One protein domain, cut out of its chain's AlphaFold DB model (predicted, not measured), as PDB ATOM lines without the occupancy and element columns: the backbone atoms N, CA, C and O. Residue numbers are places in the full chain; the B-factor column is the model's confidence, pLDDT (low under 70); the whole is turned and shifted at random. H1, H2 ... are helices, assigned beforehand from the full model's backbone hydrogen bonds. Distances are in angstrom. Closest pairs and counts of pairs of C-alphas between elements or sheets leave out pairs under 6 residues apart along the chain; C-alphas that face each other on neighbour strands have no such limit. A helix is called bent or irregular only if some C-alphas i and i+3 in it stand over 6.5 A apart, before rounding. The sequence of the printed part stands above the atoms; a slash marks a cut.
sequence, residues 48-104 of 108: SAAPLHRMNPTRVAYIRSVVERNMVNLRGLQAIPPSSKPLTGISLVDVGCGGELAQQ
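This is residues 48 to 104 of the 108 residues of an uncharacterized protein of Chondrus crispus (UniProt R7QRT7). One long helix, H1, makes the length of a rod; after it the chain folds back through a long loop, residues 76 to 100, to the short helix H2, which packs on H1 near its first residues. The 57 printed residues hold two named helices, H1 then H2, and no named strand: all helix. The whole is loose, with a radius of gyration of the C-alphas of 13.4 A and spans of 43 by 20 by 17 A.

Find C-alpha 50 at (216.741, 225.975, 218.365); from there H1, residues 50 to 75, runs 37.2 A to C-alpha 75 at (182.356, 213.025, 224.425). H1 has a kink of 43 degrees near residue 57 and is irregular: C-alphas 54 and 57 are 7.1 A apart. H2, residues 101 to 104, ends at C-alpha 104, (204.858, 228.765, 223.886).

Look at residues 52 to 60, with which alone H1 touches H2; the closest C-alphas, of Asn 56 and Ala 102, are 6.5 A apart. In H1, 20 of 22 O i to N i+4 pairs are within hydrogen-bond range; H2 is too short for such a pair.

The C-alphas farthest apart, of Ser 48 and Gly 76, are 42.7 A apart. The printed part has no cut, and the link from H1 to H2 is long. Confidence is under 70 at residue 83 and residues 102 to 104.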
ATOM      1  N   SER A  48     220.835 226.080 222.132       87.62
ATOM      2  CA  SER A  48     220.829 224.604 222.122       87.62
ATOM      3  C   SER A  48     219.452 223.990 221.844       87.62
ATOM      4  O   SER A  48     219.367 222.867 221.354       87.62
ATOM      5  N   ALA A  49     218.374 224.728 222.122       90.25
ATOM      6  CA  ALA A  49     217.003 224.303 221.870       90.25
ATOM      7  C   ALA A  49     216.410 224.822 220.543       90.25
ATOM      8  O   ALA A  49     215.233 224.582 220.281       90.25
ATOM      9  N   ALA A  50     217.192 225.481 219.675       91.38
ATOM     10  CA  ALA A  50     216.741 225.975 218.365       91.38
ATOM     11  C   ALA A  50     215.960 224.936 217.527       91.38
ATOM     12  O   ALA A  50     214.919 225.289 216.964       91.38
ATOM     13  N   PRO A  51     216.367 223.649 217.461       92.31
ATOM     14  CA  PRO A  51     215.575 222.637 216.764       92.31
ATOM     15  C   PRO A  51     214.172 222.443 217.361       92.31
ATOM     16  O   PRO A  51     213.207 222.312 216.612       92.31
ATOM     17  N   LEU A  52     214.038 222.485 218.693       90.81
ATOM     18  CA  LEU A  52     212.751 222.321 219.378       90.81
ATOM     19  C   LEU A  52     211.802 223.487 219.080       90.81
ATOM     20  O   LEU A  52     210.627 223.251 218.805       90.81
ATOM     21  N   HIS A  53     212.315 224.722 219.032       90.25
ATOM     22  CA  HIS A  53     211.533 225.892 218.605       90.25
ATOM     23  C   HIS A  53     210.960 225.716 217.201       90.25
ATOM     24  O   HIS A  53     209.772 225.940 216.980       90.25
ATOM     25  N   ARG A  54     211.788 225.266 216.251       91.56
ATOM     26  CA  ARG A  54     211.363 225.057 214.855       91.56
ATOM     27  C   ARG A  54     210.339 223.930 214.721       91.56
ATOM     28  O   ARG A  54     209.460 224.011 213.872       91.56
ATOM     29  N   MET A  55     210.434 222.897 215.558       92.56
ATOM     30  CA  MET A  55     209.494 221.770 215.561       92.56
ATOM     31  C   MET A  55     208.165 222.078 216.258       92.56
ATOM     32  O   MET A  55     207.177 221.379 216.016       92.56
ATOM     33  N   ASN A  56     208.117 223.089 217.128       90.00
ATOM     34  CA  ASN A  56     206.946 223.359 217.953       90.00
ATOM     35  C   ASN A  56     205.636 223.536 217.171       90.00
ATOM     36  O   ASN A  56     204.663 222.899 217.574       90.00
ATOM     37  N   PRO A  57     205.566 224.308 216.065       90.94
ATOM     38  CA  PRO A  57     204.320 224.458 215.313       90.94
ATOM     39  C   PRO A  57     203.742 223.114 214.855       90.94
ATOM     40  O   PRO A  57     202.559 222.836 215.050       90.94
ATOM     41  N   THR A  58     204.591 222.230 214.322       93.06
ATOM     42  CA  THR A  58     204.193 220.879 213.906       93.06
ATOM     43  C   THR A  58     203.778 220.024 215.101       93.06
ATOM     44  O   THR A  58     202.754 219.341 215.041       93.06
ATOM     45  N   ARG A  59     204.534 220.079 216.207       91.38
ATOM     46  CA  ARG A  59     204.227 219.327 217.434       91.38
ATOM     47  C   ARG A  59     202.871 219.724 218.018       91.38
ATOM     48  O   ARG A  59     202.077 218.851 218.354       91.38
ATOM     49  N   VAL A  60     202.599 221.020 218.118       87.25
ATOM     50  CA  VAL A  60     201.360 221.557 218.696       87.25
ATOM     51  C   VAL A  60     200.164 221.213 217.811       87.25
ATOM     52  O   VAL A  60     199.152 220.736 218.322       87.25
ATOM     53  N   ALA A  61     200.297 221.352 216.487       87.56
ATOM     54  CA  ALA A  61     199.260 220.936 215.544       87.56
ATOM     55  C   ALA A  61     198.942 219.435 215.667       87.56
ATOM     56  O   ALA A  61     197.774 219.042 215.716       87.56
ATOM     57  N   TYR A  62     199.974 218.594 215.786       90.88
ATOM     58  CA  TYR A  62     199.795 217.161 215.988       90.88
ATOM     59  C   TYR A  62     199.088 216.848 217.313       90.88
ATOM     60  O   TYR A  62     198.075 216.145 217.299       90.88
ATOM     61  N   ILE A  63     199.564 217.398 218.440       88.00
ATOM     62  CA  ILE A  63     198.955 217.191 219.766       88.00
ATOM     63  C   ILE A  63     197.484 217.605 219.743       88.00
ATOM     64  O   ILE A  63     196.628 216.826 220.164       88.00
ATOM     65  N   ARG A  64     197.174 218.777 219.177       85.12
ATOM     66  CA  ARG A  64     195.795 219.251 219.014       85.12
ATOM     67  C   ARG A  64     194.944 218.249 218.238       85.12
ATOM     68  O   ARG A  64     193.889 217.858 218.725       85.12
ATOM     69  N   SER A  65     195.426 217.759 217.094       87.06
ATOM     70  CA  SER A  65     194.693 216.773 216.286       87.06
ATOM     71  C   SER A  65     194.433 215.451 217.026       87.06
ATOM     72  O   SER A  65     193.415 214.793 216.815       87.06
ATOM     73  N   VAL A  66     195.362 215.026 217.889       89.06
ATOM     74  CA  VAL A  66     195.214 213.813 218.705       89.06
ATOM     75  C   VAL A  66     194.182 214.048 219.804       89.06
ATOM     76  O   VAL A  66     193.286 213.225 219.978       89.06
ATOM     77  N   VAL A  67     194.278 215.178 220.509       85.56
ATOM     78  CA  VAL A  67     193.312 215.577 221.538       85.56
ATOM     79  C   VAL A  67     191.913 215.656 220.945       85.56
ATOM     80  O   VAL A  67     191.005 215.033 221.484       85.56
ATOM     81  N   GLU A  68     191.729 216.361 219.831       85.12
ATOM     82  CA  GLU A  68     190.421 216.530 219.197       85.12
ATOM     83  C   GLU A  68     189.800 215.175 218.834       85.12
ATOM     84  O   GLU A  68     188.673 214.898 219.240       85.12
ATOM     85  N   ARG A  69     190.554 214.279 218.180       85.56
ATOM     86  CA  ARG A  69     190.082 212.916 217.867       85.56
ATOM     87  C   ARG A  69     189.706 212.119 219.115       85.56
ATOM     88  O   ARG A  69     188.675 211.452 219.133       85.56
ATOM     89  N   ASN A  70     190.514 212.196 220.167       86.06
ATOM     90  CA  ASN A  70     190.222 211.494 221.414       86.06
ATOM     91  C   ASN A  70     189.003 212.091 222.131       86.06
ATOM     92  O   ASN A  70     188.224 211.348 222.723       86.06
ATOM     93  N   MET A  71     188.797 213.407 222.050       83.25
ATOM     94  CA  MET A  71     187.640 214.073 222.646       83.25
ATOM     95  C   MET A  71     186.343 213.786 221.905       83.25
ATOM     96  O   MET A  71     185.322 213.623 222.566       83.25
ATOM     97  N   VAL A  72     186.371 213.656 220.577       83.69
ATOM     98  CA  VAL A  72     185.230 213.151 219.789       83.69
ATOM     99  C   VAL A  72     184.762 211.815 220.361       83.69
ATOM    100  O   VAL A  72     183.593 211.679 220.718       83.69
ATOM    101  N   ASN A  73     185.697 210.885 220.568       79.88
ATOM    102  CA  ASN A  73     185.399 209.563 221.118       79.88
ATOM    103  C   ASN A  73     184.890 209.633 222.567       79.88
ATOM    104  O   ASN A  73     183.866 209.037 222.889       79.88
ATOM    105  N   LEU A  74     185.573 210.377 223.445       81.38
ATOM    106  CA  LEU A  74     185.218 210.460 224.869       81.38
ATOM    107  C   LEU A  74     183.907 211.213 225.130       81.38
ATOM    108  O   LEU A  74     183.217 210.921 226.104       81.38
ATOM    109  N   ARG A  75     183.570 212.200 224.295       81.69
ATOM    110  CA  ARG A  75     182.356 213.025 224.425       81.69
ATOM    111  C   ARG A  75     181.192 212.504 223.571       81.69
ATOM    112  O   ARG A  75     180.121 213.100 223.624       81.69
ATOM    113  N   GLY A  76     181.391 211.445 222.780       81.19
ATOM    114  CA  GLY A  76     180.378 210.918 221.857       81.19
ATOM    115  C   GLY A  76     179.977 211.908 220.756       81.19
ATOM    116  O   GLY A  76     178.832 211.909 220.309       81.19
ATOM    117  N   LEU A  77     180.892 212.791 220.353       79.69
ATOM    118  CA  LEU A  77     180.660 213.760 219.279       79.69
ATOM    119  C   LEU A  77     181.005 213.128 217.924       79.69
ATOM    120  O   LEU A  77     181.734 212.148 217.866       79.69
ATOM    121  N   GLN A  78     180.503 213.696 216.823       78.81
ATOM    122  CA  GLN A  78     180.926 213.309 215.464       78.81
ATOM    123  C   GLN A  78     182.159 214.100 214.998       78.81
ATOM    124  O   GLN A  78     182.959 213.605 214.211       78.81
ATOM    125  N   ALA A  79     182.323 215.327 215.500       80.75
ATOM    126  CA  ALA A  79     183.475 216.189 215.257       80.75
ATOM    127  C   ALA A  79     183.585 217.259 216.357       80.75
ATOM    128  O   ALA A  79     182.601 217.572 217.032       80.75
ATOM    129  N   ILE A  80     184.776 217.841 216.511       78.06
ATOM    130  CA  ILE A  80     185.015 219.019 217.350       78.06
ATOM    131  C   ILE A  80     184.706 220.280 216.523       78.06
ATOM    132  O   ILE A  80     185.319 220.463 215.471       78.06
ATOM    133  N   PRO A  81     183.775 221.161 216.943       79.94
ATOM    134  CA  PRO A  81     183.516 222.411 216.233       79.94
ATOM    135  C   PRO A  81     184.771 223.303 216.188       79.94
ATOM    136  O   PRO A  81     185.471 223.386 217.200       79.94
ATOM    137  N   PRO A  82     185.030 224.045 215.093       70.75
ATOM    138  CA  PRO A  82     186.231 224.880 214.955       70.75
ATOM    139  C   PRO A  82     186.411 225.933 216.060       70.75
ATOM    140  O   PRO A  82     187.534 226.298 216.395       70.75
ATOM    141  N   SER A  83     185.306 226.420 216.632       68.62
ATOM    142  CA  SER A  83     185.271 227.415 217.715       68.62
ATOM    143  C   SER A  83     185.259 226.807 219.119       68.62
ATOM    144  O   SER A  83     185.190 227.534 220.113       68.62
ATOM    145  N   SER A  84     185.272 225.480 219.227       72.69
ATOM    146  CA  SER A  84     185.273 224.826 220.526       72.69
ATOM    147  C   SER A  84     186.654 224.901 221.175       72.69
ATOM    148  O   SER A  84     187.685 224.995 220.511       72.69
ATOM    149  N   LYS A  85     186.655 224.859 222.504       77.00
ATOM    150  CA  LYS A  85     187.855 224.777 223.334       77.00
ATOM    151  C   LYS A  85     188.006 223.319 223.774       77.00
ATOM    152  O   LYS A  85     187.467 222.973 224.832       77.00
ATOM    153  N   PRO A  86     188.650 222.445 222.975       73.19
ATOM    154  CA  PRO A  86     188.630 220.995 223.193       73.19
ATOM    155  C   PRO A  86     189.246 220.578 224.533       73.19
ATOM    156  O   PRO A  86     188.904 219.522 225.054       73.19
ATOM    157  N   LEU A  87     190.098 221.426 225.118       75.94
ATOM    158  CA  LEU A  87     190.709 221.215 226.430       75.94
ATOM    159  C   LEU A  87     189.849 221.684 227.616       75.94
ATOM    160  O   LEU A  87     190.259 221.538 228.766       75.94
ATOM    161  N   THR A  88     188.651 222.233 227.385       79.50
ATOM    162  CA  THR A  88     187.798 222.719 228.482       79.50
ATOM    163  C   THR A  88     187.415 221.580 229.422       79.50
ATOM    164  O   THR A  88     186.839 220.572 229.008       79.50
ATOM    165  N   GLY A  89     187.716 221.767 230.709       77.69
ATOM    166  CA  GLY A  89     187.444 220.776 231.749       77.69
ATOM    167  C   GLY A  89     188.369 219.558 231.705       77.69
ATOM    168  O   GLY A  89     188.030 218.532 232.288       77.69
ATOM    169  N   ILE A  90     189.506 219.651 231.007       79.00
ATOM    170  CA  ILE A  90     190.537 218.613 230.956       79.00
ATOM    171  C   ILE A  90     191.786 219.131 231.658       79.00
ATOM    172  O   ILE A  90     192.243 220.243 231.399       79.00
ATOM    173  N   SER A  91     192.357 218.311 232.534       84.00
ATOM    174  CA  SER A  91     193.669 218.569 233.125       84.00
ATOM    175  C   SER A  91     194.763 218.011 232.217       84.00
ATOM    176  O   SER A  91     194.724 216.837 231.851       84.00
ATOM    177  N   LEU A  92     195.739 218.848 231.863       83.50
ATOM    178  CA  LEU A  92     196.903 218.479 231.056       83.50
ATOM    179  C   LEU A  92     198.164 218.474 231.928       83.50
ATOM    180  O   LEU A  92     198.310 219.320 232.808       83.50
ATOM    181  N   VAL A  93     199.076 217.537 231.666       90.38
ATOM    182  CA  VAL A  93     200.407 217.481 232.283       90.38
ATOM    183  C   VAL A  93     201.466 217.391 231.189       90.38
ATOM    184  O   VAL A  93     201.355 216.557 230.292       90.38
ATOM    185  N   ASP A  94     202.486 218.247 231.263       89.12
ATOM    186  CA  ASP A  94     203.675 218.178 230.410       89.12
ATOM    187  C   ASP A  94     204.840 217.594 231.219       89.12
ATOM    188  O   ASP A  94     205.352 218.213 232.155       89.12
ATOM    189  N   VAL A  95     205.219 216.352 230.911       92.56
ATOM    190  CA  VAL A  95     206.285 215.642 231.625       92.56
ATOM    191  C   VAL A  95     207.619 215.968 230.971       92.56
ATOM    192  O   VAL A  95     207.858 215.614 229.820       92.56
ATOM    193  N   GLY A  96     208.513 216.600 231.734       89.81
ATOM    194  CA  GLY A  96     209.776 217.107 231.197       89.81
ATOM    195  C   GLY A  96     209.619 218.457 230.497       89.81
ATOM    196  O   GLY A  96     210.321 218.713 229.521       89.81
ATOM    197  N   CYS A  97     208.724 219.316 231.005       90.06
ATOM    198  CA  CYS A  97     208.390 220.618 230.419       90.06
ATOM    199  C   CYS A  97     209.613 221.515 230.157       90.06
ATOM    200  O   CYS A  97     209.644 222.256 229.173       90.06
ATOM    201  N   GLY A  98     210.668 221.394 230.975       85.88
ATOM    202  CA  GLY A  98     211.958 222.039 230.740       85.88
ATOM    203  C   GLY A  98     211.788 223.537 230.506       85.88
ATOM    204  O   GLY A  98     211.151 224.227 231.290       85.88
ATOM    205  N   GLY A  99     212.324 224.064 229.413       83.06
ATOM    206  CA  GLY A  99     212.175 225.477 229.067       83.06
ATOM    207  C   GLY A  99     210.789 225.867 228.571       83.06
ATOM    208  O   GLY A  99     210.730 226.752 227.740       83.06
ATOM    209  N   GLU A 100     209.712 225.183 228.962       80.94
ATOM    210  CA  GLU A 100     208.310 225.464 228.612       80.94
ATOM    211  C   GLU A 100     208.030 225.660 227.113       80.94
ATOM    212  O   GLU A 100     207.040 226.269 226.702       80.94
ATOM    213  N   LEU A 101     208.892 225.100 226.260       74.31
ATOM    214  CA  LEU A 101     208.839 225.310 224.816       74.31
ATOM    215  C   LEU A 101     207.519 224.807 224.231       74.31
ATOM    216  O   LEU A 101     207.005 225.398 223.289       74.31
ATOM    217  N   ALA A 102     206.954 223.734 224.786       66.44
ATOM    218  CA  ALA A 102     205.667 223.196 224.340       66.44
ATOM    219  C   ALA A 102     204.507 224.163 224.579       66.44
ATOM    220  O   ALA A 102     203.566 224.193 223.789       66.44
ATOM    221  N   GLN A 103     204.598 224.961 225.640       65.75
ATOM    222  CA  GLN A 103     203.543 225.866 226.077       65.75
ATOM    223  C   GLN A 103     203.613 227.235 225.387       65.75
ATOM    224  O   GLN A 103     202.687 228.031 225.514       65.75
ATOM    225  N   GLN A 104     204.676 227.505 224.617       61.59
ATOM    226  CA  GLN A 104     204.858 228.765 223.886       61.59
ATOM    227  C   GLN A 104     203.742 229.022 222.855       61.59
ATOM    228  O   GLN A 104     203.440 230.168 222.529       61.59
TER     229      GLN A 104